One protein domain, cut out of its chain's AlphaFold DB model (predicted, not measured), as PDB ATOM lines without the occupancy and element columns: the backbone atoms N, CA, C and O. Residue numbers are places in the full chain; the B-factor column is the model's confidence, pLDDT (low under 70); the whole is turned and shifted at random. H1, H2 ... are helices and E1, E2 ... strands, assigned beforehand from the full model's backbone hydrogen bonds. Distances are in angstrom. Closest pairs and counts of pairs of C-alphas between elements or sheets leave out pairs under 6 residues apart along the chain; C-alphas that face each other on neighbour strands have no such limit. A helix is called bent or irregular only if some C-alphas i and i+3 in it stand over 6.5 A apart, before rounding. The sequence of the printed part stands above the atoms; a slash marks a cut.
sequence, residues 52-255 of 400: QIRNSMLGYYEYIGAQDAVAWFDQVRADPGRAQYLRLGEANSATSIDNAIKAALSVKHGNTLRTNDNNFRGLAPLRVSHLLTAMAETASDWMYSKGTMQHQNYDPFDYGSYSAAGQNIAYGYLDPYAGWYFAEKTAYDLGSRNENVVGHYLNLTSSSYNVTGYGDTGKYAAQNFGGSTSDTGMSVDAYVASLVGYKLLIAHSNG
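AT A GLANCE: This is residues 52 to 255 of the 400 residues of the protein "Cell surface protein" of Bifidobacterium callitrichos DSM 23973 (UniProt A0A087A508). What is the main picture? A small antiparallel sheet of three strands, in the order E1, E3, E2, makes the core, with helix H5 packed over one face and H4 and H7 over the other. H1, H2 and H3 gather towards one end, where H2 packs on H5; H6 packs on H7 towards the other end, and H8 runs side by side with H4. What is it made of? The printed part has 204 residues with eight named helices and three named strands, in the order H1 H2 H3 H4 H5 E1 H6 H7 E2 E3 H8, and its class is mostly helix. How large is it? It is compact, with a radius of gyration of the C-alphas of 16.4 A, yet elongated in outline, spanning 60 by 33 by 32 A.

IN THESE COORDINATES: Where are the strands? E1 is residues 164 to 171, 24.6 A long, E3 is residues 220 to 227, 24.0 A, and E2 is residues 211 to 216, 17.4 A. E1 begins at C-alpha 164, (42.396, -2.836, 31.453). Which helices are longest? H4 is residues 97 to 115, 26.9 A, H5 is residues 130 to 146, 24.2 A, and H8 is residues 236 to 251, 22.5 A, ending at C-alpha 251, (65.883, -18.511, 57.991). Where are the others? H1 is residues 57 to 64, beginning at C-alpha 57, (55.262, -9.709, 52.072); H2 is residues 67 to 78, H3 80 to 83, H6 177 to 189 and H7 195 to 205. H6 is irregular, but only just, with C-alphas 180 and 183 6.6 A apart, and H7 is irregular, with C-alphas 197 and 200 8.0 A apart.

HOW THE PARTS SIT: How is the sheet joined? E1 and E3 are antiparallel at 169 degrees, with N 168 and O 223 2.8 A apart, within hydrogen-bond range. E2 and E3, a hairpin, are antiparallel at 172 degrees, with N 224 and O 213 within range at 2.8 A. E1, H6 H7, E2 form a split strand-helix-strand unit, two strands running the same way with E3 between them, and its crossover is right-handed. Which helices are on it? In three layers, helices on both faces of the sheet, H5 is over E3 and E2 at a height over the sheet of 7.1 A, its closest C-alphas to E2 being Thr 133 and Gly 213, 3.6 A. On the opposite face H4 is over E2 at 8.1 A and H7 over E1 at 8.6 A; H6 only grazes the sheet with residues 177 to 180. What touches these helices? H8 touches H4, closest C-alphas Ile 101 and Val 240, 6.1 A, at a shallow tilt of 12 degrees, opposite ways. H2 touches H5 through Ala 69 and Leu 131, 4.4 A; H1 and H2 are a helical hairpin, closest C-alphas Tyr 61 and Val 70, 6.1 A; H3 only just touches H2, only at the corner, with 3 pairs of C-alphas within 8 A, the closest Arg 77 and Ala 83, 4.6 A. H6 touches H7 through Glu 184 and Val 198, 4.9 A. How do the helix backbones run? Every O i to N i+4 pair is within hydrogen-bond range in H1, H2, H4, H5 and H8, against 6 of 9 in H6 and 5 of 7 in H7; H3 is too short for such a pair.

THE WHOLE: How far does it reach? The two C-alphas farthest apart, Gly 191 and Gly 255, are 61.3 A apart, and the printed part has no cut. Which links are long? H3 to H4, H4 to H5 and H5 to E1, with 13, 14 and 17 residues. Where is confidence low? Residues 153 to 161 and 254 to 255 are under 70, while the mean pLDDT of the printed part is 92.4.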
ATOM      1  N   GLN A  52      57.590  -8.898  62.545       91.50
ATOM      2  CA  GLN A  52      56.316  -8.936  61.836       91.50
ATOM      3  C   GLN A  52      56.506  -8.508  60.379       91.50
ATOM      4  O   GLN A  52      56.051  -9.198  59.471       91.50
ATOM      5  N   ILE A  53      57.250  -7.422  60.149       93.81
ATOM      6  CA  ILE A  53      57.556  -6.934  58.798       93.81
ATOM      7  C   ILE A  53      58.445  -7.932  58.054       93.81
ATOM      8  O   ILE A  53      58.096  -8.348  56.953       93.81
ATOM      9  N   ARG A  54      59.543  -8.383  58.672       92.50
ATOM     10  CA  ARG A  54      60.499  -9.342  58.091       92.50
ATOM     11  C   ARG A  54      59.855 -10.646  57.631       92.50
ATOM     12  O   ARG A  54      60.268 -11.204  56.623       92.50
ATOM     13  N   ASN A  55      58.880 -11.157  58.375       92.81
ATOM     14  CA  ASN A  55      58.204 -12.410  58.033       92.81
ATOM     15  C   ASN A  55      56.966 -12.194  57.141       92.81
ATOM     16  O   ASN A  55      56.174 -13.118  56.954       92.81
ATOM     17  N   SER A  56      56.790 -10.990  56.589       97.00
ATOM     18  CA  SER A  56      55.656 -10.624  55.742       97.00
ATOM     19  C   SER A  56      56.081 -10.226  54.332       97.00
ATOM     20  O   SER A  56      57.234  -9.877  54.069       97.00
ATOM     21  N   MET A  57      55.104 -10.198  53.434       98.19
ATOM     22  CA  MET A  57      55.262  -9.709  52.072       98.19
ATOM     23  C   MET A  57      55.685  -8.239  52.008       98.19
ATOM     24  O   MET A  57      56.450  -7.882  51.118       98.19
ATOM     25  N   LEU A  58      55.314  -7.404  52.987       97.31
ATOM     26  CA  LEU A  58      55.828  -6.034  53.076       97.31
ATOM     27  C   LEU A  58      57.357  -6.015  53.236       97.31
ATOM     28  O   LEU A  58      58.039  -5.338  52.471       97.31
ATOM     29  N   GLY A  59      57.910  -6.818  54.149       95.62
ATOM     30  CA  GLY A  59      59.364  -6.919  54.320       95.62
ATOM     31  C   GLY A  59      60.075  -7.490  53.092       95.62
ATOM     32  O   GLY A  59      61.204  -7.096  52.793       95.62
ATOM     33  N   TYR A  60      59.419  -8.387  52.349       96.56
ATOM     34  CA  TYR A  60      59.915  -8.852  51.054       96.56
ATOM     35  C   TYR A  60      59.956  -7.713  50.024       96.56
ATOM     36  O   TYR A  60      60.991  -7.507  49.390       96.56
ATOM     37  N   TYR A  61      58.870  -6.945  49.877       96.94
ATOM     38  CA  TYR A  61      58.797  -5.825  48.935       96.94
ATOM     39  C   TYR A  61      59.805  -4.715  49.269       96.94
ATOM     40  O   TYR A  61      60.454  -4.201  48.357       96.94
ATOM     41  N   GLU A  62      60.010  -4.408  50.554       94.50
ATOM     42  CA  GLU A  62      61.087  -3.526  51.027       94.50
ATOM     43  C   GLU A  62      62.465  -4.057  50.605       94.50
ATOM     44  O   GLU A  62      63.266  -3.323  50.026       94.50
ATOM     45  N   TYR A  63      62.725  -5.350  50.831       92.56
ATOM     46  CA  TYR A  63      64.006  -5.987  50.527       92.56
ATOM     47  C   TYR A  63      64.354  -5.967  49.033       92.56
ATOM     48  O   TYR A  63      65.505  -5.707  48.667       92.56
ATOM     49  N   ILE A  64      63.378  -6.238  48.161       92.31
ATOM     50  CA  ILE A  64      63.594  -6.235  46.705       92.31
ATOM     51  C   ILE A  64      63.478  -4.839  46.078       92.31
ATOM     52  O   ILE A  64      63.751  -4.689  44.888       92.31
ATOM     53  N   GLY A  65      63.071  -3.824  46.849       92.12
ATOM     54  CA  GLY A  65      62.875  -2.459  46.364       92.12
ATOM     55  C   GLY A  65      61.633  -2.276  45.484       92.12
ATOM     56  O   GLY A  65      61.644  -1.438  44.584       92.12
ATOM     57  N   ALA A  66      60.564  -3.043  45.713       92.94
ATOM     58  CA  ALA A  66      59.295  -2.912  44.992       92.94
ATOM     59  C   ALA A  66      58.474  -1.727  45.536       92.94
ATOM     60  O   ALA A  66      57.496  -1.908  46.259       92.94
ATOM     61  N   GLN A  67      58.897  -0.508  45.191       90.69
ATOM     62  CA  GLN A  67      58.392   0.743  45.771       90.69
ATOM     63  C   GLN A  67      56.871   0.906  45.671       90.69
ATOM     64  O   GLN A  67      56.256   1.301  46.656       90.69
ATOM     65  N   ASP A  68      56.252   0.543  44.547       89.00
ATOM     66  CA  ASP A  68      54.799   0.688  44.375       89.00
ATOM     67  C   ASP A  68      54.008  -0.241  45.310       89.00
ATOM     68  O   ASP A  68      52.994   0.154  45.886       89.00
ATOM     69  N   ALA A  69      54.501  -1.465  45.524       93.06
ATOM     70  CA  ALA A  69      53.905  -2.401  46.475       93.06
ATOM     71  C   ALA A  69      54.088  -1.920  47.923       93.06
ATOM     72  O   ALA A  69      53.147  -1.976  48.712       93.06
ATOM     73  N   VAL A  70      55.268  -1.390  48.269       94.12
ATOM     74  CA  VAL A  70      55.517  -0.779  49.589       94.12
ATOM     75  C   VAL A  70      54.584   0.414  49.816       94.12
ATOM     76  O   VAL A  70      53.903   0.472  50.837       94.12
ATOM     77  N   ALA A  71      54.468   1.312  48.835       91.50
ATOM     78  CA  ALA A  71      53.591   2.476  48.904       91.50
ATOM     79  C   ALA A  71      52.114   2.084  49.082       91.50
ATOM     80  O   ALA A  71      51.385   2.758  49.812       91.50
ATOM     81  N   TRP A  72      51.673   0.984  48.463       92.56
ATOM     82  CA  TRP A  72      50.342   0.421  48.693       92.56
ATOM     83  C   TRP A  72      50.136   0.008  50.156       92.56
ATOM     84  O   TRP A  72      49.162   0.425  50.790       92.56
ATOM     85  N   PHE A  73      51.064  -0.765  50.728       94.38
ATOM     86  CA  PHE A  73      50.983  -1.162  52.136       94.38
ATOM     87  C   PHE A  73      51.019   0.031  53.087       94.38
ATOM     88  O   PHE A  73      50.260   0.045  54.055       94.38
ATOM     89  N   ASP A  74      51.847   1.039  52.819       93.94
ATOM     90  CA  ASP A  74      51.914   2.243  53.649       93.94
ATOM     91  C   ASP A  74      50.577   2.988  53.673       93.94
ATOM     92  O   ASP A  74      50.121   3.402  54.739       93.94
ATOM     93  N   GLN A  75      49.884   3.078  52.536       90.81
ATOM     94  CA  GLN A  75      48.544   3.664  52.480       90.81
ATOM     95  C   GLN A  75      47.504   2.828  53.229       90.81
ATOM     96  O   GLN A  75      46.697   3.375  53.982       90.81
ATOM     97  N   VAL A  76      47.531   1.501  53.067       92.12
ATOM     98  CA  VAL A  76      46.639   0.587  53.798       92.12
ATOM     99  C   VAL A  76      46.858   0.699  55.308       92.12
ATOM    100  O   VAL A  76      45.891   0.690  56.065       92.12
ATOM    101  N   ARG A  77      48.110   0.845  55.754       93.50
ATOM    102  CA  ARG A  77      48.484   1.010  57.167       93.50
ATOM    103  C   ARG A  77      48.136   2.394  57.719       93.50
ATOM    104  O   ARG A  77      47.847   2.503  58.908       93.50
ATOM    105  N   ALA A  78      48.168   3.433  56.885       92.62
ATOM    106  CA  ALA A  78      47.841   4.802  57.280       92.62
ATOM    107  C   ALA A  78      46.333   5.035  57.480       92.62
ATOM    108  O   ALA A  78      45.959   5.933  58.231       92.62
ATOM    109  N   ASP A  79      45.471   4.240  56.837       90.12
ATOM    110  CA  ASP A  79      44.015   4.272  57.014       90.12
ATOM    111  C   ASP A  79      43.586   3.283  58.118       90.12
ATOM    112  O   ASP A  79      43.574   2.073  57.874       90.12
ATOM    113  N   PRO A  80      43.161   3.736  59.319       93.06
ATOM    114  CA  PRO A  80      42.736   2.839  60.399       93.06
ATOM    115  C   PRO A  80      41.571   1.920  60.006       93.06
ATOM    116  O   PRO A  80      41.443   0.806  60.519       93.06
ATOM    117  N   GLY A  81      40.727   2.374  59.075       90.19
ATOM    118  CA  GLY A  81      39.621   1.605  58.525       90.19
ATOM    119  C   GLY A  81      40.087   0.381  57.743       90.19
ATOM    120  O   GLY A  81      39.377  -0.622  57.745       90.19
ATOM    121  N   ARG A  82      41.279   0.429  57.137       89.44
ATOM    122  CA  ARG A  82      41.886  -0.674  56.372       89.44
ATOM    123  C   ARG A  82      42.922  -1.443  57.188       89.44
ATOM    124  O   ARG A  82      42.909  -2.672  57.166       89.44
ATOM    125  N   ALA A  83      43.754  -0.739  57.953       92.56
ATOM    126  CA  ALA A  83      44.839  -1.305  58.750       92.56
ATOM    127  C   ALA A  83      44.361  -2.393  59.722       92.56
ATOM    128  O   ALA A  83      45.060  -3.377  59.932       92.56
ATOM    129  N   GLN A  84      43.144  -2.263  60.262       94.00
ATOM    130  CA  GLN A  84      42.546  -3.253  61.167       94.00
ATOM    131  C   GLN A  84      42.347  -4.652  60.548       94.00
ATOM    132  O   GLN A  84      42.113  -5.608  61.284       94.00
ATOM    133  N   TYR A  85      42.382  -4.778  59.217       93.62
ATOM    134  CA  TYR A  85      42.217  -6.054  58.512       93.62
ATOM    135  C   TYR A  85      43.532  -6.634  58.002       93.62
ATOM    136  O   TYR A  85      43.544  -7.755  57.501       93.62
ATOM    137  N   LEU A  86      44.620  -5.876  58.105       92.06
ATOM    138  CA  LEU A  86      45.926  -6.291  57.632       92.06
ATOM    139  C   LEU A  86      46.579  -7.226  58.656       92.06
ATOM    140  O   LEU A  86      46.725  -6.864  59.823       92.06
ATOM    141  N   ARG A  87      47.006  -8.414  58.221       93.38
ATOM    142  CA  ARG A  87      47.530  -9.472  59.102       93.38
ATOM    143  C   ARG A  87      48.970  -9.834  58.747       93.38
ATOM    144  O   ARG A  87      49.280 -10.993  58.479       93.38
ATOM    145  N   LEU A  88      49.837  -8.817  58.722       95.00
ATOM    146  CA  LEU A  88      51.218  -8.912  58.232       95.00
ATOM    147  C   LEU A  88      51.952 -10.142  58.775       95.00
ATOM    148  O   LEU A  88      52.206 -10.243  59.976       95.00
ATOM    149  N   GLY A  89      52.298 -11.056  57.865       92.88
ATOM    150  CA  GLY A  89      53.137 -12.221  58.145       92.88
ATOM    151  C   GLY A  89      52.469 -13.334  58.958       92.88
ATOM    152  O   GLY A  89      53.125 -14.323  59.281       92.88
ATOM    153  N   GLU A  90      51.182 -13.223  59.299       95.31
ATOM    154  CA  GLU A  90      50.474 -14.286  60.017       95.31
ATOM    155  C   GLU A  90      50.291 -15.531  59.134       95.31
ATOM    156  O   GLU A  90      49.964 -15.417  57.958       95.31
ATOM    157  N   ALA A  91      50.400 -16.739  59.699       90.50
ATOM    158  CA  ALA A  91      50.340 -17.993  58.928       90.50
ATOM    159  C   ALA A  91      49.072 -18.163  58.054       90.50
ATOM    160  O   ALA A  91      49.120 -18.784  56.996       90.50
ATOM    161  N   ASN A  92      47.943 -17.576  58.474       89.56
ATOM    162  CA  ASN A  92      46.669 -17.602  57.741       89.56
ATOM    163  C   ASN A  92      46.377 -16.272  57.015       89.56
ATOM    164  O   ASN A  92      45.213 -15.934  56.801       89.56
ATOM    165  N   SER A  93      47.410 -15.480  56.730       96.31
ATOM    166  CA  SER A  93      47.336 -14.242  55.953       96.31
ATOM    167  C   SER A  93      47.906 -14.461  54.559       96.31
ATOM    168  O   SER A  93      48.884 -15.198  54.382       96.31
ATOM    169  N   ALA A  94      47.328 -13.767  53.583       97.31
ATOM    170  CA  ALA A  94      47.870 -13.688  52.233       97.31
ATOM    171  C   ALA A  94      49.223 -12.971  52.185       97.31
ATOM    172  O   ALA A  94      49.991 -13.171  51.255       97.31
ATOM    173  N   THR A  95      49.547 -12.192  53.217       97.56
ATOM    174  CA  THR A  95      50.824 -11.487  53.355       97.56
ATOM    175  C   THR A  95      51.914 -12.326  54.032       97.56
ATOM    176  O   THR A  95      52.996 -11.804  54.292       97.56
ATOM    177  N   SER A  96      51.673 -13.602  54.352       97.69
ATOM    178  CA  SER A  96      52.755 -14.506  54.767       97.69
ATOM    179  C   SER A  96      53.555 -14.990  53.561       97.69
ATOM    180  O   SER A  96      52.993 -15.260  52.502       97.69
ATOM    181  N   ILE A  97      54.869 -15.162  53.733       96.94
ATOM    182  CA  ILE A  97      55.748 -15.638  52.652       96.94
ATOM    183  C   ILE A  97      55.315 -17.023  52.141       96.94
ATOM    184  O   ILE A  97      55.360 -17.286  50.942       96.94
ATOM    185  N   ASP A  98      54.842 -17.899  53.031       95.75
ATOM    186  CA  ASP A  98      54.384 -19.241  52.657       95.75
ATOM    187  C   ASP A  98      53.133 -19.213  51.780       95.75
ATOM    188  O   ASP A  98      53.070 -19.922  50.772       95.75
ATOM    189  N   ASN A  99      52.148 -18.383  52.124       97.12
ATOM    190  CA  ASN A  99      50.957 -18.262  51.295       97.12
ATOM    191  C   ASN A  99      51.230 -17.480  50.010       97.12
ATOM    192  O   ASN A  99      50.646 -17.816  48.987       97.12
ATOM    193  N   ALA A 100      52.162 -16.525  50.006       98.19
ATOM    194  CA  ALA A 100      52.592 -15.859  48.779       98.19
ATOM    195  C   ALA A 100      53.265 -16.830  47.792       98.19
ATOM    196  O   ALA A 100      52.997 -16.776  46.592       98.19
ATOM    197  N   ILE A 101      54.078 -17.780  48.279       97.94
ATOM    198  CA  ILE A 101      54.639 -18.850  47.435       97.94
ATOM    199  C   ILE A 101      53.511 -19.714  46.858       97.94
ATOM    200  O   ILE A 101      53.501 -19.964  45.654       97.94
ATOM    201  N   LYS A 102      52.535 -20.134  47.675       96.38
ATOM    202  CA  LYS A 102      51.369 -20.902  47.195       96.38
ATOM    203  C   LYS A 102      50.556 -20.120  46.163       96.38
ATOM    204  O   LYS A 102      50.257 -20.657  45.103       96.38
ATOM    205  N   ALA A 103      50.279 -18.845  46.421       97.62
ATOM    206  CA  ALA A 103      49.586 -17.947  45.505       97.62
ATOM    207  C   ALA A 103      50.331 -17.809  44.167       97.62
ATOM    208  O   ALA A 103      49.717 -17.880  43.102       97.62
ATOM    209  N   ALA A 104      51.661 -17.697  44.189       98.31
ATOM    210  CA  ALA A 104      52.473 -17.685  42.975       98.31
ATOM    211  C   ALA A 104      52.362 -19.005  42.188       98.31
ATOM    212  O   ALA A 104      52.252 -18.982  40.960       98.31
ATOM    213  N   LEU A 105      52.321 -20.160  42.865       97.75
ATOM    214  CA  LEU A 105      52.062 -21.448  42.209       97.75
ATOM    215  C   LEU A 105      50.639 -21.533  41.639       97.75
ATOM    216  O   LEU A 105      50.470 -22.061  40.542       97.75
ATOM    217  N   SER A 106      49.644 -20.930  42.295       97.56
ATOM    218  CA  SER A 106      48.289 -20.784  41.746       97.56
ATOM    219  C   SER A 106      48.280 -19.939  40.469       97.56
ATOM    220  O   SER A 106      47.580 -20.277  39.517       97.56
ATOM    221  N   VAL A 107      49.099 -18.885  40.368       98.50
ATOM    222  CA  VAL A 107      49.290 -18.158  39.095       98.50
ATOM    223  C   VAL A 107      49.932 -19.063  38.038       98.50
ATOM    224  O   VAL A 107      49.522 -19.035  36.875       98.50
ATOM    225  N   LYS A 108      50.906 -19.903  38.413       97.94
ATOM    226  CA  LYS A 108      51.536 -20.862  37.486       97.94
ATOM    227  C   LYS A 108      50.530 -21.892  36.953       97.94
ATOM    228  O   LYS A 108      50.517 -22.163  35.750       97.94
ATOM    229  N   HIS A 109      49.658 -22.407  37.818       97.62
ATOM    230  CA  HIS A 109      48.540 -23.269  37.436       97.62
ATOM    231  C   HIS A 109      47.601 -22.552  36.454       97.62
ATOM    232  O   HIS A 109      47.378 -23.035  35.342       97.62
ATOM    233  N   GLY A 110      47.155 -21.337  36.787       98.25
ATOM    234  CA  GLY A 110      46.311 -20.525  35.907       98.25
ATOM    235  C   GLY A 110      46.934 -20.239  34.542       98.25
ATOM    236  O   GLY A 110      46.251 -20.317  33.525       98.25
ATOM    237  N   ASN A 111      48.242 -19.981  34.486       98.56
ATOM    238  CA  ASN A 111      48.967 -19.808  33.228       98.56
ATOM    239  C   ASN A 111      49.017 -21.093  32.392       98.56
ATOM    240  O   ASN A 111      48.934 -21.022  31.164       98.56
ATOM    241  N   THR A 112      49.102 -22.261  33.033       97.31
ATOM    242  CA  THR A 112      49.012 -23.554  32.340       97.31
ATOM    243  C   THR A 112      47.637 -23.714  31.691       97.31
ATOM    244  O   THR A 112      47.557 -24.081  30.522       97.31
ATOM    245  N   LEU A 113      46.557 -23.355  32.392       97.88
ATOM    246  CA  LEU A 113      45.200 -23.383  31.834       97.88
ATOM    247  C   LEU A 113      45.013 -22.352  30.712       97.88
ATOM    248  O   LEU A 113      44.563 -22.693  29.623       97.88
ATOM    249  N   ARG A 114      45.412 -21.099  30.952       98.19
ATOM    250  CA  ARG A 114      45.289 -19.977  30.010       98.19
ATOM    251  C   ARG A 114      45.985 -20.249  28.678       98.19
ATOM    252  O   ARG A 114      45.415 -19.982  27.627       98.19
ATOM    253  N   THR A 115      47.212 -20.764  28.713       97.69
ATOM    254  CA  THR A 115      48.011 -21.016  27.498       97.69
ATOM    255  C   THR A 115      47.515 -22.224  26.698       97.69
ATOM    256  O   THR A 115      47.717 -22.274  25.486       97.69
ATOM    257  N   ASN A 116      46.834 -23.171  27.354       96.75
ATOM    258  CA  ASN A 116      46.264 -24.370  26.734       96.75
ATOM    259  C   ASN A 116      44.750 -24.259  26.474       96.75
ATOM    260  O   ASN A 116      44.103 -25.260  26.157       96.75
ATOM    261  N   ASP A 117      44.160 -23.067  26.610       98.12
ATOM    262  CA  ASP A 117      42.725 -22.891  26.416       98.12
ATOM    263  C   ASP A 117      42.316 -23.109  24.947       98.12
ATOM    264  O   ASP A 117      42.923 -22.602  24.001       98.12
ATOM    265  N   ASN A 118      41.246 -23.880  24.752       96.88
ATOM    266  CA  ASN A 118      40.788 -24.267  23.419       96.88
ATOM    267  C   ASN A 118      39.861 -23.243  22.752       96.88
ATOM    268  O   ASN A 118      39.765 -23.263  21.519       96.88
ATOM    269  N   ASN A 119      39.198 -22.382  23.530       97.69
ATOM    270  CA  ASN A 119      38.315 -21.321  23.039       97.69
ATOM    271  C   ASN A 119      39.106 -20.049  22.716       97.69
ATOM    272  O   ASN A 119      38.825 -19.384  21.720       97.69
ATOM    273  N   PHE A 120      40.122 -19.743  23.524       97.50
ATOM    274  CA  PHE A 120      40.986 -18.572  23.411       97.50
ATOM    275  C   PHE A 120      42.442 -19.013  23.235       97.50
ATOM    276  O   PHE A 120      43.208 -19.131  24.187       97.50
ATOM    277  N   ARG A 121      42.826 -19.280  21.986       96.69
ATOM    278  CA  ARG A 121      44.146 -19.834  21.652       96.69
ATOM    279  C   ARG A 121      45.215 -18.753  21.522       96.69
ATOM    280  O   ARG A 121      44.930 -17.639  21.092       96.69
ATOM    281  N   GLY A 122      46.466 -19.126  21.795       95.69
ATOM    282  CA  GLY A 122      47.634 -18.263  21.570       95.69
ATOM    283  C   GLY A 122      47.831 -17.177  22.629       95.69
ATOM    284  O   GLY A 122      48.561 -16.219  22.391       95.69
ATOM    285  N   LEU A 123      47.181 -17.310  23.788       97.62
ATOM    286  CA  LEU A 123      47.384 -16.405  24.912       97.62
ATOM    287  C   LEU A 123      48.772 -16.608  25.521       97.62
ATOM    288  O   LEU A 123      49.192 -17.735  25.778       97.62
ATOM    289  N   ALA A 124      49.457 -15.501  25.799       97.19
ATOM    290  CA  ALA A 124      50.691 -15.514  26.572       97.19
ATOM    291  C   ALA A 124      50.401 -15.769  28.066       97.19
ATOM    292  O   ALA A 124      49.327 -15.384  28.560       97.19
ATOM    293  N   PRO A 125      51.353 -16.372  28.807       98.19
ATOM    294  CA  PRO A 125      51.272 -16.431  30.259       98.19
ATOM    295  C   PRO A 125      51.274 -15.016  30.852       98.19
ATOM    296  O   PRO A 125      51.999 -14.130  30.394       98.19
ATOM    297  N   LEU A 126      50.475 -14.811  31.894       98.50
ATOM    298  CA  LEU A 126      50.470 -13.582  32.677       98.50
ATOM    299  C   LEU A 126      51.745 -13.490  33.517       98.50
ATOM    300  O   LEU A 126      52.223 -14.487  34.071       98.50
ATOM    301  N   ARG A 127      52.276 -12.276  33.628       98.38
ATOM    302  CA  ARG A 127      53.461 -11.954  34.428       98.38
ATOM    303  C   ARG A 127      53.042 -11.391  35.784       98.38
ATOM    304  O   ARG A 127      52.003 -10.755  35.897       98.38
ATOM    305  N   VAL A 128      53.823 -11.627  36.829       98.44
ATOM    306  CA  VAL A 128      53.495 -11.169  38.183       98.44
ATOM    307  C   VAL A 128      53.856  -9.692  38.338       98.44
ATOM    308  O   VAL A 128      55.006  -9.312  38.119       98.44
ATOM    309  N   SER A 129      52.879  -8.878  38.726       96.62
ATOM    310  CA  SER A 129      53.045  -7.486  39.149       96.62
ATOM    311  C   SER A 129      53.066  -7.421  40.671       96.62
ATOM    312  O   SER A 129      52.136  -7.898  41.325       96.62
ATOM    313  N   HIS A 130      54.100  -6.813  41.257       96.00
ATOM    314  CA  HIS A 130      54.181  -6.661  42.712       96.00
ATOM    315  C   HIS A 130      53.035  -5.810  43.269       96.00
ATOM    316  O   HIS A 130      52.474  -6.158  44.304       96.00
ATOM    317  N   LEU A 131      52.647  -4.738  42.570       93.50
ATOM    318  CA  LEU A 131      51.552  -3.868  42.998       93.50
ATOM    319  C   LEU A 131      50.213  -4.612  42.973       93.50
ATOM    320  O   LEU A 131      49.520  -4.656  43.989       93.50
ATOM    321  N   LEU A 132      49.869  -5.261  41.852       94.94
ATOM    322  CA  LEU A 132      48.623  -6.034  41.778       94.94
ATOM    323  C   LEU A 132      48.596  -7.170  42.804       94.94
ATOM    324  O   LEU A 132      47.517  -7.517  43.290       94.94
ATOM    325  N   THR A 133      49.762  -7.739  43.129       97.69
ATOM    326  CA  THR A 133      49.891  -8.802  44.133       97.69
ATOM    327  C   THR A 133      49.638  -8.252  45.531       97.69
ATOM    328  O   THR A 133      48.750  -8.757  46.207       97.69
ATOM    329  N   ALA A 134      50.280  -7.148  45.923       96.38
ATOM    330  CA  ALA A 134      50.018  -6.473  47.197       96.38
ATOM    331  C   ALA A 134      48.534  -6.072  47.360       96.38
ATOM    332  O   ALA A 134      47.924  -6.263  48.417       96.38
ATOM    333  N   MET A 135      47.900  -5.584  46.289       94.31
ATOM    334  CA  MET A 135      46.461  -5.296  46.278       94.31
ATOM    335  C   MET A 135      45.621  -6.564  46.497       94.31
ATOM    336  O   MET A 135      44.674  -6.546  47.281       94.31
ATOM    337  N   ALA A 136      45.967  -7.678  45.849       96.62
ATOM    338  CA  ALA A 136      45.259  -8.949  45.998       96.62
ATOM    339  C   ALA A 136      45.456  -9.577  47.392       96.62
ATOM    340  O   ALA A 136      44.512 -10.132  47.962       96.62
ATOM    341  N   GLU A 137      46.650  -9.452  47.970       97.56
ATOM    342  CA  GLU A 137      46.969  -9.887  49.333       97.56
ATOM    343  C   GLU A 137      46.097  -9.146  50.355       97.56
ATOM    344  O   GLU A 137      45.375  -9.771  51.134       97.56
ATOM    345  N   THR A 138      46.085  -7.811  50.301       95.38
ATOM    346  CA  THR A 138      45.269  -6.986  51.211       95.38
ATOM    347  C   THR A 138      43.766  -7.202  51.020       95.38
ATOM    348  O   THR A 138      43.021  -7.229  52.000       95.38
ATOM    349  N   ALA A 139      43.309  -7.445  49.785       94.75
ATOM    350  CA  ALA A 139      41.924  -7.818  49.507       94.75
ATOM    351  C   ALA A 139      41.543  -9.168  50.136       94.75
ATOM    352  O   ALA A 139      40.464  -9.304  50.715       94.75
ATOM    353  N   SER A 140      42.434 -10.157  50.056       95.88
ATOM    354  CA  SER A 140      42.207 -11.494  50.613       95.88
ATOM    355  C   SER A 140      42.168 -11.472  52.143       95.88
ATOM    356  O   SER A 140      41.267 -12.061  52.742       95.88
ATOM    357  N   ASP A 141      43.074 -10.725  52.776       96.06
ATOM    358  CA  ASP A 141      43.084 -10.504  54.227       96.06
ATOM    359  C   ASP A 141      41.834  -9.758  54.714       96.06
ATOM    360  O   ASP A 141      41.254 -10.108  55.748       96.06
ATOM    361  N   TRP A 142      41.368  -8.770  53.945       95.44
ATOM    362  CA  TRP A 142      40.117  -8.069  54.223       95.44
ATOM    363  C   TRP A 142      38.914  -9.013  54.175       95.44
ATOM    364  O   TRP A 142      38.128  -9.054  55.127       95.44
ATOM    365  N   MET A 143      38.789  -9.814  53.110       95.25
ATOM    366  CA  MET A 143      37.694 -10.781  52.954       95.25
ATOM    367  C   MET A 143      37.714 -11.818  54.075       95.25
ATOM    368  O   MET A 143      36.672 -12.108  54.674       95.25
ATOM    369  N   TYR A 144      38.905 -12.305  54.428       95.38
ATOM    370  CA  TYR A 144      39.102 -13.210  55.552       95.38
ATOM    371  C   TYR A 144      38.623 -12.592  56.865       95.38
ATOM    372  O   TYR A 144      37.836 -13.206  57.587       95.38
ATOM    373  N   SER A 145      39.064 -11.371  57.163       94.94
ATOM    374  CA  SER A 145      38.776 -10.702  58.434       94.94
ATOM    375  C   SER A 145      37.305 -10.308  58.572       94.94
ATOM    376  O   SER A 145      36.751 -10.329  59.670       94.94
ATOM    377  N   LYS A 146      36.645  -9.969  57.460       93.56
ATOM    378  CA  LYS A 146      35.213  -9.650  57.418       93.56
ATOM    379  C   LYS A 146      34.309 -10.872  57.341       93.56
ATOM    380  O   LYS A 146      33.131 -10.759  57.671       93.56
ATOM    381  N   GLY A 147      34.823 -12.005  56.875       94.44
ATOM    382  CA  GLY A 147      34.004 -13.174  56.583       94.44
ATOM    383  C   GLY A 147      33.048 -12.951  55.405       94.44
ATOM    384  O   GLY A 147      31.917 -13.429  55.455       94.44
ATOM    385  N   THR A 148      33.458 -12.183  54.389       93.62
ATOM    386  CA  THR A 148      32.601 -11.806  53.252       93.62
ATOM    387  C   THR A 148      33.322 -11.938  51.914       93.62
ATOM    388  O   THR A 148      34.547 -11.890  51.852       93.62
ATOM    389  N   MET A 149      32.542 -12.067  50.842       93.00
ATOM    390  CA  MET A 149      33.006 -12.106  49.458       93.00
ATOM    391  C   MET A 149      32.571 -10.830  48.751       93.00
ATOM    392  O   MET A 149      31.405 -10.678  48.392       93.00
ATOM    393  N   GLN A 150      33.504  -9.899  48.580       91.81
ATOM    394  CA  GLN A 150      33.235  -8.636  47.909       91.81
ATOM    395  C   GLN A 150      34.451  -8.217  47.098       91.81
ATOM    396  O   GLN A 150      35.562  -8.155  47.632       91.81
ATOM    397  N   HIS A 151      34.206  -7.878  45.833       88.19
ATOM    398  CA  HIS A 151      35.224  -7.276  44.990       88.19
ATOM    399  C   HIS A 151      35.758  -6.004  45.639       88.19
ATOM    400  O   HIS A 151      34.995  -5.123  46.051       88.19
ATOM    401  N   GLN A 152      37.078  -5.930  45.751       77.44
ATOM    402  CA  GLN A 152      37.731  -4.739  46.263       77.44
ATOM    403  C   GLN A 152      37.966  -3.788  45.096       77.44
ATOM    404  O   GLN A 152      38.876  -3.991  44.298       77.44
ATOM    405  N   ASN A 153      37.142  -2.743  45.014       57.28
ATOM    406  CA  ASN A 153      37.278  -1.657  44.039       57.28
ATOM    407  C   ASN A 153      38.361  -0.666  44.488       57.28
ATOM    408  O   ASN A 153      38.106   0.529  44.622       57.28
ATOM    409  N   TYR A 154      39.555  -1.162  44.800       57.44
ATOM    410  CA  TYR A 154      40.712  -0.286  44.848       57.44
ATOM    411  C   TYR A 154      41.099  -0.054  43.408       57.44
ATOM    412  O   TYR A 154      41.609  -0.972  42.775       57.44
ATOM    413  N   ASP A 155      40.732   1.107  42.882       50.38
ATOM    414  CA  ASP A 155      40.890   1.398  41.474       50.38
ATOM    415  C   ASP A 155      42.378   1.260  41.087       50.38
ATOM    416  O   ASP A 155      43.202   2.067  41.530       50.38
ATOM    417  N   PRO A 156      42.778   0.235  40.307       49.03
ATOM    418  CA  PRO A 156      44.153   0.146  39.840       49.03
ATOM    419  C   PRO A 156      44.527   1.360  38.974       49.03
ATOM    420  O   PRO A 156      45.716   1.646  38.847       49.03
ATOM    421  N   PHE A 157      43.550   2.111  38.437       48.75
ATOM    422  CA  PHE A 157      43.770   3.352  37.690       48.75
ATOM    423  C   PHE A 157      44.262   4.522  38.566       48.75
ATOM    424  O   PHE A 157      44.857   5.451  38.022       48.75
ATOM    425  N   ASP A 158      44.104   4.468  39.896       52.81
ATOM    426  CA  ASP A 158      44.637   5.493  40.814       52.81
ATOM    427  C   ASP A 158      46.125   5.274  41.158       52.81
ATOM    428  O   ASP A 158      46.802   6.196  41.618       52.81
ATOM    429  N   TYR A 159      46.656   4.065  40.923       52.69
ATOM    430  CA  TYR A 159      47.997   3.660  41.379       52.69
ATOM    431  C   TYR A 159      48.871   3.018  40.293       52.69
ATOM    432  O   TYR A 159      50.011   2.648  40.563       52.69
ATOM    433  N   GLY A 160      48.387   2.924  39.051       56.41
ATOM    434  CA  GLY A 160      49.182   2.480  37.911       56.41
ATOM    435  C   GLY A 160      48.560   2.821  36.557       56.41
ATOM    436  O   GLY A 160      47.358   3.030  36.416       56.41
ATOM    437  N   SER A 161      49.401   2.865  35.519       65.50
ATOM    438  CA  SER A 161      48.946   3.009  34.131       65.50
ATOM    439  C   SER A 161      48.489   1.653  33.588       65.50
ATOM    440  O   SER A 161      49.240   0.955  32.898       65.50
ATOM    441  N   TYR A 162      47.260   1.268  33.931       76.44
ATOM    442  CA  TYR A 162      46.600   0.087  33.379       76.44
ATOM    443  C   TYR A 162      45.601   0.495  32.291       76.44
ATOM    444  O   TYR A 162      44.837   1.440  32.453       76.44
ATOM    445  N   SER A 163      45.605  -0.211  31.164       73.94
ATOM    446  CA  SER A 163      44.646  -0.045  30.065       73.94
ATOM    447  C   SER A 163      43.416  -0.947  30.208       73.94
ATOM    448  O   SER A 163      42.415  -0.740  29.525       73.94
ATOM    449  N   ALA A 164      43.487  -1.945  31.089       78.62
ATOM    450  CA  ALA A 164      42.396  -2.836  31.453       78.62
ATOM    451  C   ALA A 164      42.652  -3.401  32.853       78.62
ATOM    452  O   ALA A 164      43.806  -3.629  33.218       78.62
ATOM    453  N   ALA A 165      41.583  -3.678  33.599       88.75
ATOM    454  CA  ALA A 165      41.650  -4.297  34.916       88.75
ATOM    455  C   ALA A 165      40.537  -5.334  35.100       88.75
ATOM    456  O   ALA A 165      39.521  -5.294  34.404       88.75
ATOM    457  N   GLY A 166      40.741  -6.273  36.017       91.50
ATOM    458  CA  GLY A 166      39.756  -7.283  36.393       91.50
ATOM    459  C   GLY A 166      40.133  -7.943  37.713       91.50
ATOM    460  O   GLY A 166      41.286  -7.861  38.143       91.50
ATOM    461  N   GLN A 167      39.173  -8.603  38.356       94.50
ATOM    462  CA  GLN A 167      39.415  -9.345  39.588       94.50
ATOM    463  C   GLN A 167      38.567 -10.613  39.639       94.50
ATOM    464  O   GLN A 167      37.358 -10.564  39.421       94.50
ATOM    465  N   ASN A 168      39.196 -11.721  40.020       97.62
ATOM    466  CA  ASN A 168      38.518 -12.938  40.445       97.62
ATOM    467  C   ASN A 168      38.656 -13.098  41.959       97.62
ATOM    468  O   ASN A 168      39.725 -12.833  42.506       97.62
ATOM    469  N   ILE A 169      37.592 -13.544  42.633       97.06
ATOM    470  CA  ILE A 169      37.614 -13.859  44.069       97.06
ATOM    471  C   ILE A 169      36.987 -15.231  44.336       97.06
ATOM    472  O   ILE A 169      36.060 -15.649  43.641       97.06
ATOM    473  N   ALA A 170      37.500 -15.957  45.332       97.25
ATOM    474  CA  ALA A 170      37.000 -17.275  45.722       97.25
ATOM    475  C   ALA A 170      36.983 -17.462  47.242       97.25
ATOM    476  O   ALA A 170      37.781 -16.869  47.966       97.25
ATOM    477  N   TYR A 171      36.081 -18.335  47.703       96.25
ATOM    478  CA  TYR A 171      35.950 -18.735  49.102       96.25
ATOM    479  C   TYR A 171      35.842 -20.253  49.244       96.25
ATOM    480  O   TYR A 171      34.983 -20.873  48.621       96.25
ATOM    481  N   GLY A 172      36.661 -20.833  50.120       92.38
ATOM    482  CA  GLY A 172      36.563 -22.230  50.552       92.38
ATOM    483  C   GLY A 172      37.044 -23.265  49.533       92.38
ATOM    484  O   GLY A 172      36.859 -24.458  49.762       92.38
ATOM    485  N   TYR A 173      37.652 -22.830  48.430       89.94
ATOM    486  CA  TYR A 173      38.257 -23.715  47.441       89.94
ATOM    487  C   TYR A 173      39.697 -24.040  47.831       89.94
ATOM    488  O   TYR A 173      40.456 -23.137  48.170       89.94
ATOM    489  N   LEU A 174      40.075 -25.317  47.726       86.38
ATOM    490  CA  LEU A 174      41.487 -25.713  47.717       86.38
ATOM    491  C   LEU A 174      42.167 -25.244  46.422       86.38
ATOM    492  O   LEU A 174      43.286 -24.755  46.453       86.38
ATOM    493  N   ASP A 175      41.447 -25.366  45.304       92.06
ATOM    494  CA  ASP A 175      41.825 -24.842  43.995       92.06
ATOM    495  C   ASP A 175      40.698 -23.932  43.465       92.06
ATOM    496  O   ASP A 175      39.650 -24.431  43.032       92.06
ATOM    497  N   PRO A 176      40.867 -22.596  43.507       96.12
ATOM    498  CA  PRO A 176      39.899 -21.643  42.964       96.12
ATOM    499  C   PRO A 176      39.585 -21.824  41.470       96.12
ATOM    500  O   PRO A 176      38.490 -21.462  41.030       96.12
ATOM    501  N   TYR A 177      40.485 -22.430  40.687       97.62
ATOM    502  CA  TYR A 177      40.285 -22.650  39.252       97.62
ATOM    503  C   TYR A 177      39.234 -23.724  38.952       97.62
ATOM    504  O   TYR A 177      38.630 -23.687  37.875       97.62
ATOM    505  N   ALA A 178      38.912 -24.602  39.911       96.75
ATOM    506  CA  ALA A 178      37.746 -25.487  39.840       96.75
ATOM    507  C   ALA A 178      36.456 -24.708  39.532       96.75
ATOM    508  O   ALA A 178      35.664 -25.114  38.678       96.75
ATOM    509  N   GLY A 179      36.271 -23.564  40.198       97.31
ATOM    510  CA  GLY A 179      35.175 -22.640  39.929       97.31
ATOM    511  C   GLY A 179      35.485 -21.734  38.743       97.31
ATOM    512  O   GLY A 179      34.789 -21.785  37.732       97.31
ATOM    513  N   TRP A 180      36.545 -20.930  38.860       98.50
ATOM    514  CA  TRP A 180      36.825 -19.839  37.924       98.50
ATOM    515  C   TRP A 180      37.074 -20.290  36.488       98.50
ATOM    516  O   TRP A 180      36.691 -19.591  35.558       98.50
ATOM    517  N   TYR A 181      37.741 -21.428  36.296       98.69
ATOM    518  CA  TYR A 181      38.071 -21.929  34.969       98.69
ATOM    519  C   TYR A 181      37.144 -23.073  34.574       98.69
ATOM    520  O   TYR A 181      36.390 -22.936  33.620       98.69
ATOM    521  N   PHE A 182      37.150 -24.198  35.291       98.00
ATOM    522  CA  PHE A 182      36.493 -25.416  34.806       98.00
ATOM    523  C   PHE A 182      34.961 -25.314  34.771       98.00
ATOM    524  O   PHE A 182      34.344 -25.632  33.747       98.00
ATOM    525  N   ALA A 183      34.335 -24.863  35.862       98.12
ATOM    526  CA  ALA A 183      32.881 -24.736  35.922       98.12
ATOM    527  C   ALA A 183      32.367 -23.667  34.944       98.12
ATOM    528  O   ALA A 183      31.441 -23.915  34.167       98.12
ATOM    529  N   GLU A 184      33.003 -22.499  34.924       98.69
ATOM    530  CA  GLU A 184      32.591 -21.395  34.056       98.69
ATOM    531  C   GLU A 184      32.891 -21.640  32.579       98.69
ATOM    532  O   GLU A 184      32.049 -21.343  31.730       98.69
ATOM    533  N   LYS A 185      34.026 -22.268  32.250       98.44
ATOM    534  CA  LYS A 185      34.311 -22.710  30.884       98.44
ATOM    535  C   LYS A 185      33.261 -23.700  30.398       98.44
ATOM    536  O   LYS A 185      32.810 -23.588  29.265       98.44
ATOM    537  N   THR A 186      32.813 -24.623  31.251       98.50
ATOM    538  CA  THR A 186      31.723 -25.548  30.898       98.50
ATOM    539  C   THR A 186      30.448 -24.781  30.536       98.50
ATOM    540  O   THR A 186      29.819 -25.065  29.517       98.50
ATOM    541  N   ALA A 187      30.076 -23.763  31.319       98.50
ATOM    542  CA  ALA A 187      28.931 -22.912  31.001       98.50
ATOM    543  C   ALA A 187      29.143 -22.104  29.705       98.50
ATOM    544  O   ALA A 187      28.210 -21.956  28.911       98.50
ATOM    545  N   TYR A 188      30.359 -21.609  29.469       98.56
ATOM    546  CA  TYR A 188      30.732 -20.907  28.244       98.56
ATOM    547  C   TYR A 188      30.620 -21.811  27.007       98.56
ATOM    548  O   TYR A 188      30.049 -21.400  25.991       98.56
ATOM    549  N   ASP A 189      31.101 -23.051  27.101       98.38
ATOM    550  CA  ASP A 189      31.052 -24.064  26.041       98.38
ATOM    551  C   ASP A 189      29.604 -24.468  25.713       98.38
ATOM    552  O   ASP A 189      29.274 -24.734  24.559       98.38
ATOM    553  N   LEU A 190      28.707 -24.418  26.704       98.31
ATOM    554  CA  LEU A 190      27.259 -24.596  26.532       98.31
ATOM    555  C   LEU A 190      26.538 -23.350  25.981       98.31
ATOM    556  O   LEU A 190      25.316 -23.358  25.833       98.31
ATOM    557  N   GLY A 191      27.272 -22.282  25.662       98.06
ATOM    558  CA  GLY A 191      26.749 -21.077  25.017       98.06
ATOM    559  C   GLY A 191      26.433 -19.914  25.959       98.06
ATOM    560  O   GLY A 191      25.973 -18.874  25.485       98.06
ATOM    561  N   SER A 192      26.695 -20.024  27.267       97.88
ATOM    562  CA  SER A 192      26.510 -18.892  28.182       97.88
ATOM    563  C   SER A 192      27.481 -17.758  27.849       97.88
ATOM    564  O   SER A 192      28.675 -17.974  27.644       97.88
ATOM    565  N   ARG A 193      26.966 -16.531  27.804       96.44
ATOM    566  CA  ARG A 193      27.748 -15.290  27.655       96.44
ATOM    567  C   ARG A 193      27.419 -14.268  28.746       96.44
ATOM    568  O   ARG A 193      27.819 -13.118  28.652       96.44
ATOM    569  N   ASN A 194      26.660 -14.678  29.763       96.88
ATOM    570  CA  ASN A 194      26.329 -13.827  30.900       96.88
ATOM    571  C   ASN A 194      27.561 -13.693  31.801       96.88
ATOM    572  O   ASN A 194      27.999 -14.685  32.379       96.88
ATOM    573  N   GLU A 195      28.093 -12.483  31.949       93.00
ATOM    574  CA  GLU A 195      29.296 -12.207  32.748       93.00
ATOM    575  C   GLU A 195      29.140 -12.593  34.225       93.00
ATOM    576  O   GLU A 195      30.110 -12.990  34.855       93.00
ATOM    577  N   ASN A 196      27.915 -12.619  34.758       94.19
ATOM    578  CA  ASN A 196      27.665 -13.126  36.114       94.19
ATOM    579  C   ASN A 196      27.867 -14.648  36.249       94.19
ATOM    580  O   ASN A 196      27.805 -15.182  37.352       94.19
ATOM    581  N   VAL A 197      28.016 -15.357  35.128       96.56
ATOM    582  CA  VAL A 197      28.164 -16.818  35.057       96.56
ATOM    583  C   VAL A 197      29.536 -17.221  34.528       96.56
ATOM    584  O   VAL A 197      30.025 -18.273  34.908       96.56
ATOM    585  N   VAL A 198      30.117 -16.439  33.615       98.31
ATOM    586  CA  VAL A 198      31.391 -16.778  32.949       98.31
ATOM    587  C   VAL A 198      32.482 -15.724  33.155       98.31
ATOM    588  O   VAL A 198      33.502 -15.752  32.469       98.31
ATOM    589  N   GLY A 199      32.256 -14.749  34.036       97.75
ATOM    590  CA  GLY A 199      33.133 -13.594  34.211       97.75
ATOM    591  C   GLY A 199      34.534 -13.954  34.696       97.75
ATOM    592  O   GLY A 199      35.505 -13.378  34.206       97.75
ATOM    593  N   HIS A 200      34.676 -14.939  35.586       98.38
ATOM    594  CA  HIS A 200      35.993 -15.360  36.052       98.38
ATOM    595  C   HIS A 200      36.782 -16.053  34.941       98.38
ATOM    596  O   HIS A 200      37.974 -15.777  34.774       98.38
ATOM    597  N   TYR A 201      36.118 -16.897  34.147       98.75
ATOM    598  CA  TYR A 201      36.716 -17.533  32.977       98.75
ATOM    599  C   TYR A 201      37.158 -16.492  31.947       98.75
ATOM    600  O   TYR A 201      38.290 -16.547  31.471       98.75
ATOM    601  N   LEU A 202      36.310 -15.497  31.661       98.06
ATOM    602  CA  LEU A 202      36.638 -14.400  30.747       98.06
ATOM    603  C   LEU A 202      37.814 -13.554  31.247       98.06
ATOM    604  O   LEU A 202      38.656 -13.159  30.439       98.06
ATOM    605  N   ASN A 203      37.936 -13.322  32.556       97.69
ATOM    606  CA  ASN A 203      39.120 -12.666  33.111       97.69
ATOM    607  C   ASN A 203      40.386 -13.502  32.863       97.69
ATOM    608  O   ASN A 203      41.392 -12.984  32.371       97.69
ATOM    609  N   LEU A 204      40.324 -14.811  33.125       98.31
ATOM    610  CA  LEU A 204      41.447 -15.735  32.942       98.31
ATOM    611  C   LEU A 204      41.900 -15.876  31.487       98.31
ATOM    612  O   LEU A 204      43.078 -16.148  31.252       98.31
ATOM    613  N   THR A 205      41.009 -15.679  30.514       98.25
ATOM    614  CA  THR A 205      41.299 -15.834  29.078       98.25
ATOM    615  C   THR A 205      41.322 -14.521  28.291       98.25
ATOM    616  O   THR A 205      41.528 -14.525  27.079       98.25
ATOM    617  N   SER A 206      41.184 -13.374  28.956       97.00
ATOM    618  CA  SER A 206      41.234 -12.069  28.293       97.00
ATOM    619  C   SER A 206      42.629 -11.769  27.742       97.00
ATOM    620  O   SER A 206      43.613 -11.756  28.488       97.00
ATOM    621  N   SER A 207      42.730 -11.472  26.444       96.31
ATOM    622  CA  SER A 207      43.974 -11.044  25.786       96.31
ATOM    623  C   SER A 207      44.408  -9.622  26.155       96.31
ATOM    624  O   SER A 207      45.514  -9.219  25.810       96.31
ATOM    625  N   SER A 208      43.555  -8.858  26.841       94.94
ATOM    626  CA  SER A 208      43.859  -7.490  27.278       94.94
ATOM    627  C   SER A 208      44.778  -7.445  28.499       94.94
ATOM    628  O   SER A 208      45.278  -6.377  28.837       94.94
ATOM    629  N   TYR A 209      44.995  -8.580  29.167       96.12
ATOM    630  CA  TYR A 209      45.846  -8.676  30.349       96.12
ATOM    631  C   TYR A 209      47.206  -9.284  30.011       96.12
ATOM    632  O   TYR A 209      47.291 -10.322  29.348       96.12
ATOM    633  N   ASN A 210      48.265  -8.656  30.516       96.44
ATOM    634  CA  ASN A 210      49.641  -9.152  30.449       96.44
ATOM    635  C   ASN A 210      50.295  -9.285  31.832       96.44
ATOM    636  O   ASN A 210      51.293  -9.999  31.957       96.44
ATOM    637  N   VAL A 211      49.716  -8.668  32.866       96.81
ATOM    638  CA  VAL A 211      50.154  -8.793  34.255       96.81
ATOM    639  C   VAL A 211      49.020  -9.242  35.179       96.81
ATOM    640  O   VAL A 211      47.835  -9.077  34.887       96.81
ATOM    641  N   THR A 212      49.388  -9.845  36.303       98.00
ATOM    642  CA  THR A 212      48.471 -10.326  37.337       98.00
ATOM    643  C   THR A 212      49.104 -10.211  38.720       98.00
ATOM    644  O   THR A 212      50.322 -10.094  38.847       98.00
ATOM    645  N   GLY A 213      48.278 -10.264  39.756       97.25
ATOM    646  CA  GLY A 213      48.716 -10.449  41.130       97.25
ATOM    647  C   GLY A 213      47.723 -11.303  41.900       97.25
ATOM    648  O   GLY A 213      46.543 -11.319  41.560       97.25
ATOM    649  N   TYR A 214      48.198 -12.043  42.896       98.06
ATOM    650  CA  TYR A 214      47.400 -13.075  43.557       98.06
ATOM    651  C   TYR A 214      47.627 -13.063  45.067       98.06
ATOM    652  O   TYR A 214      48.765 -13.122  45.517       98.06
ATOM    653  N   GLY A 215      46.544 -13.021  45.837       97.06
ATOM    654  CA  GLY A 215      46.549 -13.182  47.288       97.06
ATOM    655  C   GLY A 215      45.752 -14.417  47.685       97.06
ATOM    656  O   GLY A 215      44.710 -14.701  47.094       97.06
ATOM    657  N   ASP A 216      46.240 -15.157  48.678       96.00
ATOM    658  CA  ASP A 216      45.562 -16.347  49.185       96.00
ATOM    659  C   ASP A 216      45.765 -16.499  50.694       96.00
ATOM    660  O   ASP A 216      46.884 -16.535  51.184       96.00
ATOM    661  N   THR A 217      44.680 -16.605  51.452       95.75
ATOM    662  CA  THR A 217      44.718 -16.874  52.904       95.75
ATOM    663  C   THR A 217      44.609 -18.369  53.236       95.75
ATOM    664  O   THR A 217      44.513 -18.740  54.405       95.75
ATOM    665  N   GLY A 218      44.529 -19.231  52.217       91.62
ATOM    666  CA  GLY A 218      44.128 -20.637  52.305       91.62
ATOM    667  C   GLY A 218      42.610 -20.837  52.407       91.62
ATOM    668  O   GLY A 218      42.132 -21.969  52.457       91.62
ATOM    669  N   LYS A 219      41.833 -19.747  52.469       94.62
ATOM    670  CA  LYS A 219      40.364 -19.775  52.562       94.62
ATOM    671  C   LYS A 219      39.693 -18.768  51.638       94.62
ATOM    672  O   LYS A 219      38.653 -19.074  51.065       94.62
ATOM    673  N   TYR A 220      40.267 -17.578  51.536       96.56
ATOM    674  CA  TYR A 220      39.871 -16.519  50.617       96.56
ATOM    675  C   TYR A 220      41.020 -16.248  49.664       96.56
ATOM    676  O   TYR A 220      42.139 -16.008  50.128       96.56
ATOM    677  N   ALA A 221      40.712 -16.258  48.371       97.25
ATOM    678  CA  ALA A 221      41.659 -15.975  47.308       97.25
ATOM    679  C   ALA A 221      41.173 -14.791  46.472       97.25
ATOM    680  O   ALA A 221      39.972 -14.664  46.213       97.25
ATOM    681  N   ALA A 222      42.107 -13.962  46.021       97.19
ATOM    682  CA  ALA A 222      41.870 -12.902  45.057       97.19
ATOM    683  C   ALA A 222      42.953 -12.937  43.980       97.19
ATOM    684  O   ALA A 222      44.139 -12.998  44.295       97.19
ATOM    685  N   GLN A 223      42.551 -12.846  42.716       97.94
ATOM    686  CA  GLN A 223      43.454 -12.643  41.595       97.94
ATOM    687  C   GLN A 223      43.082 -11.357  40.872       97.94
ATOM    688  O   GLN A 223      41.981 -11.237  40.340       97.94
ATOM    689  N   ASN A 224      44.010 -10.413  40.837       96.25
ATOM    690  CA  ASN A 224      43.898  -9.177  40.082       96.25
ATOM    691  C   ASN A 224      44.545  -9.351  38.706       96.25
ATOM    692  O   ASN A 224      45.574 -10.020  38.566       96.25
ATOM    693  N   PHE A 225      43.970  -8.711  37.696       95.62
ATOM    694  CA  PHE A 225      44.450  -8.722  36.318       95.62
ATOM    695  C   PHE A 225      44.676  -7.295  35.835       95.62
ATOM    696  O   PHE A 225      43.900  -6.400  36.173       95.62
ATOM    697  N   GLY A 226      45.715  -7.096  35.027       93.12
ATOM    698  CA  GLY A 226      46.050  -5.802  34.452       93.12
ATOM    699  C   GLY A 226      46.588  -5.925  33.031       93.12
ATOM    700  O   GLY A 226      47.359  -6.831  32.710       93.12
ATOM    701  N   GLY A 227      46.176  -4.999  32.170       93.31
ATOM    702  CA  GLY A 227      46.868  -4.693  30.920       93.31
ATOM    703  C   GLY A 227      47.745  -3.470  31.133       93.31
ATOM    704  O   GLY A 227      47.220  -2.427  31.500       93.31
ATOM    705  N   SER A 228      49.058  -3.561  30.938       89.62
ATOM    706  CA  SER A 228      49.957  -2.411  31.098       89.62
ATOM    707  C   SER A 228      51.095  -2.422  30.086       89.62
ATOM    708  O   SER A 228      51.633  -3.469  29.743       89.62
ATOM    709  N   THR A 229      51.492  -1.243  29.614       88.12
ATOM    710  CA  THR A 229      52.719  -1.075  28.819       88.12
ATOM    711  C   THR A 229      53.917  -0.664  29.672       88.12
ATOM    712  O   THR A 229      55.046  -0.774  29.207       88.12
ATOM    713  N   SER A 230      53.684  -0.163  30.891       88.00
ATOM    714  CA  SER A 230      54.730   0.285  31.815       88.00
ATOM    715  C   SER A 230      55.093  -0.782  32.841       88.00
ATOM    716  O   SER A 230      56.270  -0.961  33.138       88.00
ATOM    717  N   ASP A 231      54.101  -1.508  33.361       89.50
ATOM    718  CA  ASP A 231      54.347  -2.658  34.220       89.50
ATOM    719  C   ASP A 231      54.596  -3.889  33.349       89.50
ATOM    720  O   ASP A 231      53.679  -4.485  32.780       89.50
ATOM    721  N   THR A 232      55.867  -4.256  33.216       89.50
ATOM    722  CA  THR A 232      56.255  -5.450  32.470       89.50
ATOM    723  C   THR A 232      56.111  -6.724  33.293       89.50
ATOM    724  O   THR A 232      56.226  -7.804  32.722       89.50
ATOM    725  N   GLY A 233      55.923  -6.635  34.612       93.94
ATOM    726  CA  GLY A 233      55.921  -7.764  35.538       93.94
ATOM    727  C   GLY A 233      57.164  -8.664  35.460       93.94
ATOM    728  O   GLY A 233      58.115  -8.450  34.697       93.94
ATOM    729  N   MET A 234      57.136  -9.748  36.225       95.81
ATOM    730  CA  MET A 234      58.150 -10.806  36.216       95.81
ATOM    731  C   MET A 234      57.546 -12.162  35.845       95.81
ATOM    732  O   MET A 234      56.344 -12.377  35.990       95.81
ATOM    733  N   SER A 235      58.356 -13.098  35.344       96.62
ATOM    734  CA  SER A 235      57.856 -14.464  35.162       96.62
ATOM    735  C   SER A 235      57.505 -15.074  36.520       96.62
ATOM    736  O   SER A 235      58.119 -14.746  37.538       96.62
ATOM    737  N   VAL A 236      56.529 -15.984  36.538       96.75
ATOM    738  CA  VAL A 236      56.103 -16.646  37.780       96.75
ATOM    739  C   VAL A 236      57.266 -17.400  38.432       96.75
ATOM    740  O   VAL A 236      57.441 -17.320  39.641       96.75
ATOM    741  N   ASP A 237      58.123 -18.049  37.638       93.56
ATOM    742  CA  ASP A 237      59.288 -18.777  38.159       93.56
ATOM    743  C   ASP A 237      60.333 -17.856  38.790       93.56
ATOM    744  O   ASP A 237      60.860 -18.173  39.855       93.56
ATOM    745  N   ALA A 238      60.586 -16.684  38.197       93.81
ATOM    746  CA  ALA A 238      61.467 -15.692  38.805       93.81
ATOM    747  C   ALA A 238      60.881 -15.145  40.116       93.81
ATOM    748  O   ALA A 238      61.624 -14.901  41.066       93.81
ATOM    749  N   TYR A 239      59.557 -14.971  40.184       96.94
ATOM    750  CA  TYR A 239      58.886 -14.507  41.398       96.94
ATOM    751  C   TYR A 239      58.982 -15.541  42.517       96.94
ATOM    752  O   TYR A 239      59.431 -15.220  43.615       96.94
ATOM    753  N   VAL A 240      58.665 -16.801  42.212       97.19
ATOM    754  CA  VAL A 240      58.814 -17.935  43.132       97.19
ATOM    755  C   VAL A 240      60.258 -18.054  43.624       97.19
ATOM    756  O   VAL A 240      60.480 -18.185  44.827       97.19
ATOM    757  N   ALA A 241      61.246 -17.961  42.729       93.12
ATOM    758  CA  ALA A 241      62.654 -18.026  43.109       93.12
ATOM    759  C   ALA A 241      63.056 -16.888  44.059       93.12
ATOM    760  O   ALA A 241      63.745 -17.128  45.051       93.12
ATOM    761  N   SER A 242      62.580 -15.668  43.799       94.25
ATOM    762  CA  SER A 242      62.820 -14.502  44.653       94.25
ATOM    763  C   SER A 242      62.189 -14.661  46.045       94.25
ATOM    764  O   SER A 242      62.860 -14.427  47.052       94.25
ATOM    765  N   LEU A 243      60.941 -15.139  46.126       96.00
ATOM    766  CA  LEU A 243      60.247 -15.407  47.394       96.00
ATOM    767  C   LEU A 243      60.954 -16.480  48.228       96.00
ATOM    768  O   LEU A 243      61.206 -16.283  49.416       96.00
ATOM    769  N   VAL A 244      61.307 -17.609  47.608       94.19
ATOM    770  CA  VAL A 244      62.014 -18.702  48.291       94.19
ATOM    771  C   VAL A 244      63.408 -18.248  48.717       94.19
ATOM    772  O   VAL A 244      63.823 -18.535  49.835       94.19
ATOM    773  N   GLY A 245      64.110 -17.478  47.880       90.62
ATOM    774  CA  GLY A 245      65.394 -16.873  48.232       90.62
ATOM    775  C   GLY A 245      65.294 -15.970  49.464       90.62
ATOM    776  O   GLY A 245      66.097 -16.105  50.386       90.62
ATOM    777  N   TYR A 246      64.274 -15.109  49.530       91.69
ATOM    778  CA  TYR A 246      64.010 -14.281  50.709       91.69
ATOM    779  C   TYR A 246      63.690 -15.127  51.947       91.69
ATOM    780  O   TYR A 246      64.279 -14.903  53.003       91.69
ATOM    781  N   LYS A 247      62.836 -16.153  51.809       91.75
ATOM    782  CA  LYS A 247      62.501 -17.098  52.887       91.75
ATOM    783  C   LYS A 247      63.741 -17.805  53.449       91.75
ATOM    784  O   LYS A 247      63.867 -17.991  54.656       91.75
ATOM    785  N   LEU A 248      64.671 -18.199  52.586       87.44
ATOM    786  CA  LEU A 248      65.916 -18.834  53.011       87.44
ATOM    787  C   LEU A 248      66.860 -17.843  53.683       87.44
ATOM    788  O   LEU A 248      67.474 -18.179  54.696       87.44
ATOM    789  N   LEU A 249      66.931 -16.621  53.163       86.12
ATOM    790  CA  LEU A 249      67.746 -15.556  53.725       86.12
ATOM    791  C   LEU A 249      67.322 -15.209  55.164       86.12
ATOM    792  O   LEU A 249      68.183 -15.093  56.036       86.12
ATOM    793  N   ILE A 250      66.014 -15.101  55.433       88.25
ATOM    794  CA  ILE A 250      65.495 -14.868  56.794       88.25
ATOM    795  C   ILE A 250      65.734 -16.072  57.715       88.25
ATOM    796  O   ILE A 250      66.030 -15.891  58.893       88.25
ATOM    797  N   ALA A 251      65.660 -17.302  57.196       84.88
ATOM    798  CA  ALA A 251      65.883 -18.511  57.991       84.88
ATOM    799  C   ALA A 251      67.349 -18.666  58.444       84.88
ATOM    800  O   ALA A 251      67.609 -19.308  59.460       84.88
ATOM    801  N   HIS A 252      68.294 -18.058  57.717       79.88
ATOM    802  CA  HIS A 252      69.737 -18.123  57.979       79.88
ATOM    803  C   HIS A 252      70.337 -16.791  58.469       79.88
ATOM    804  O   HIS A 252      71.557 -16.587  58.420       79.88
ATOM    805  N   SER A 253      69.505 -15.860  58.949       77.75
ATOM    806  CA  SER A 253      69.987 -14.674  59.664       77.75
ATOM    807  C   SER A 253      70.317 -15.045  61.116       77.75
ATOM    808  O   SER A 253      69.418 -15.381  61.886       77.75
ATOM    809  N   ASN A 254      71.598 -15.006  61.498       60.81
ATOM    810  CA  ASN A 254      72.051 -15.369  62.845       60.81
ATOM    811  C   ASN A 254      72.005 -14.161  63.805       60.81
ATOM    812  O   ASN A 254      72.658 -13.152  63.553       60.81
ATOM    813  N   GLY A 255      71.344 -14.308  64.960       57.34
ATOM    814  CA  GLY A 255      71.594 -13.496  66.164       57.34
ATOM    815  C   GLY A 255      71.003 -12.076  66.216       57.34
ATOM    816  O   GLY A 255      70.324 -11.620  65.300       57.34
TER     817      GLY A 255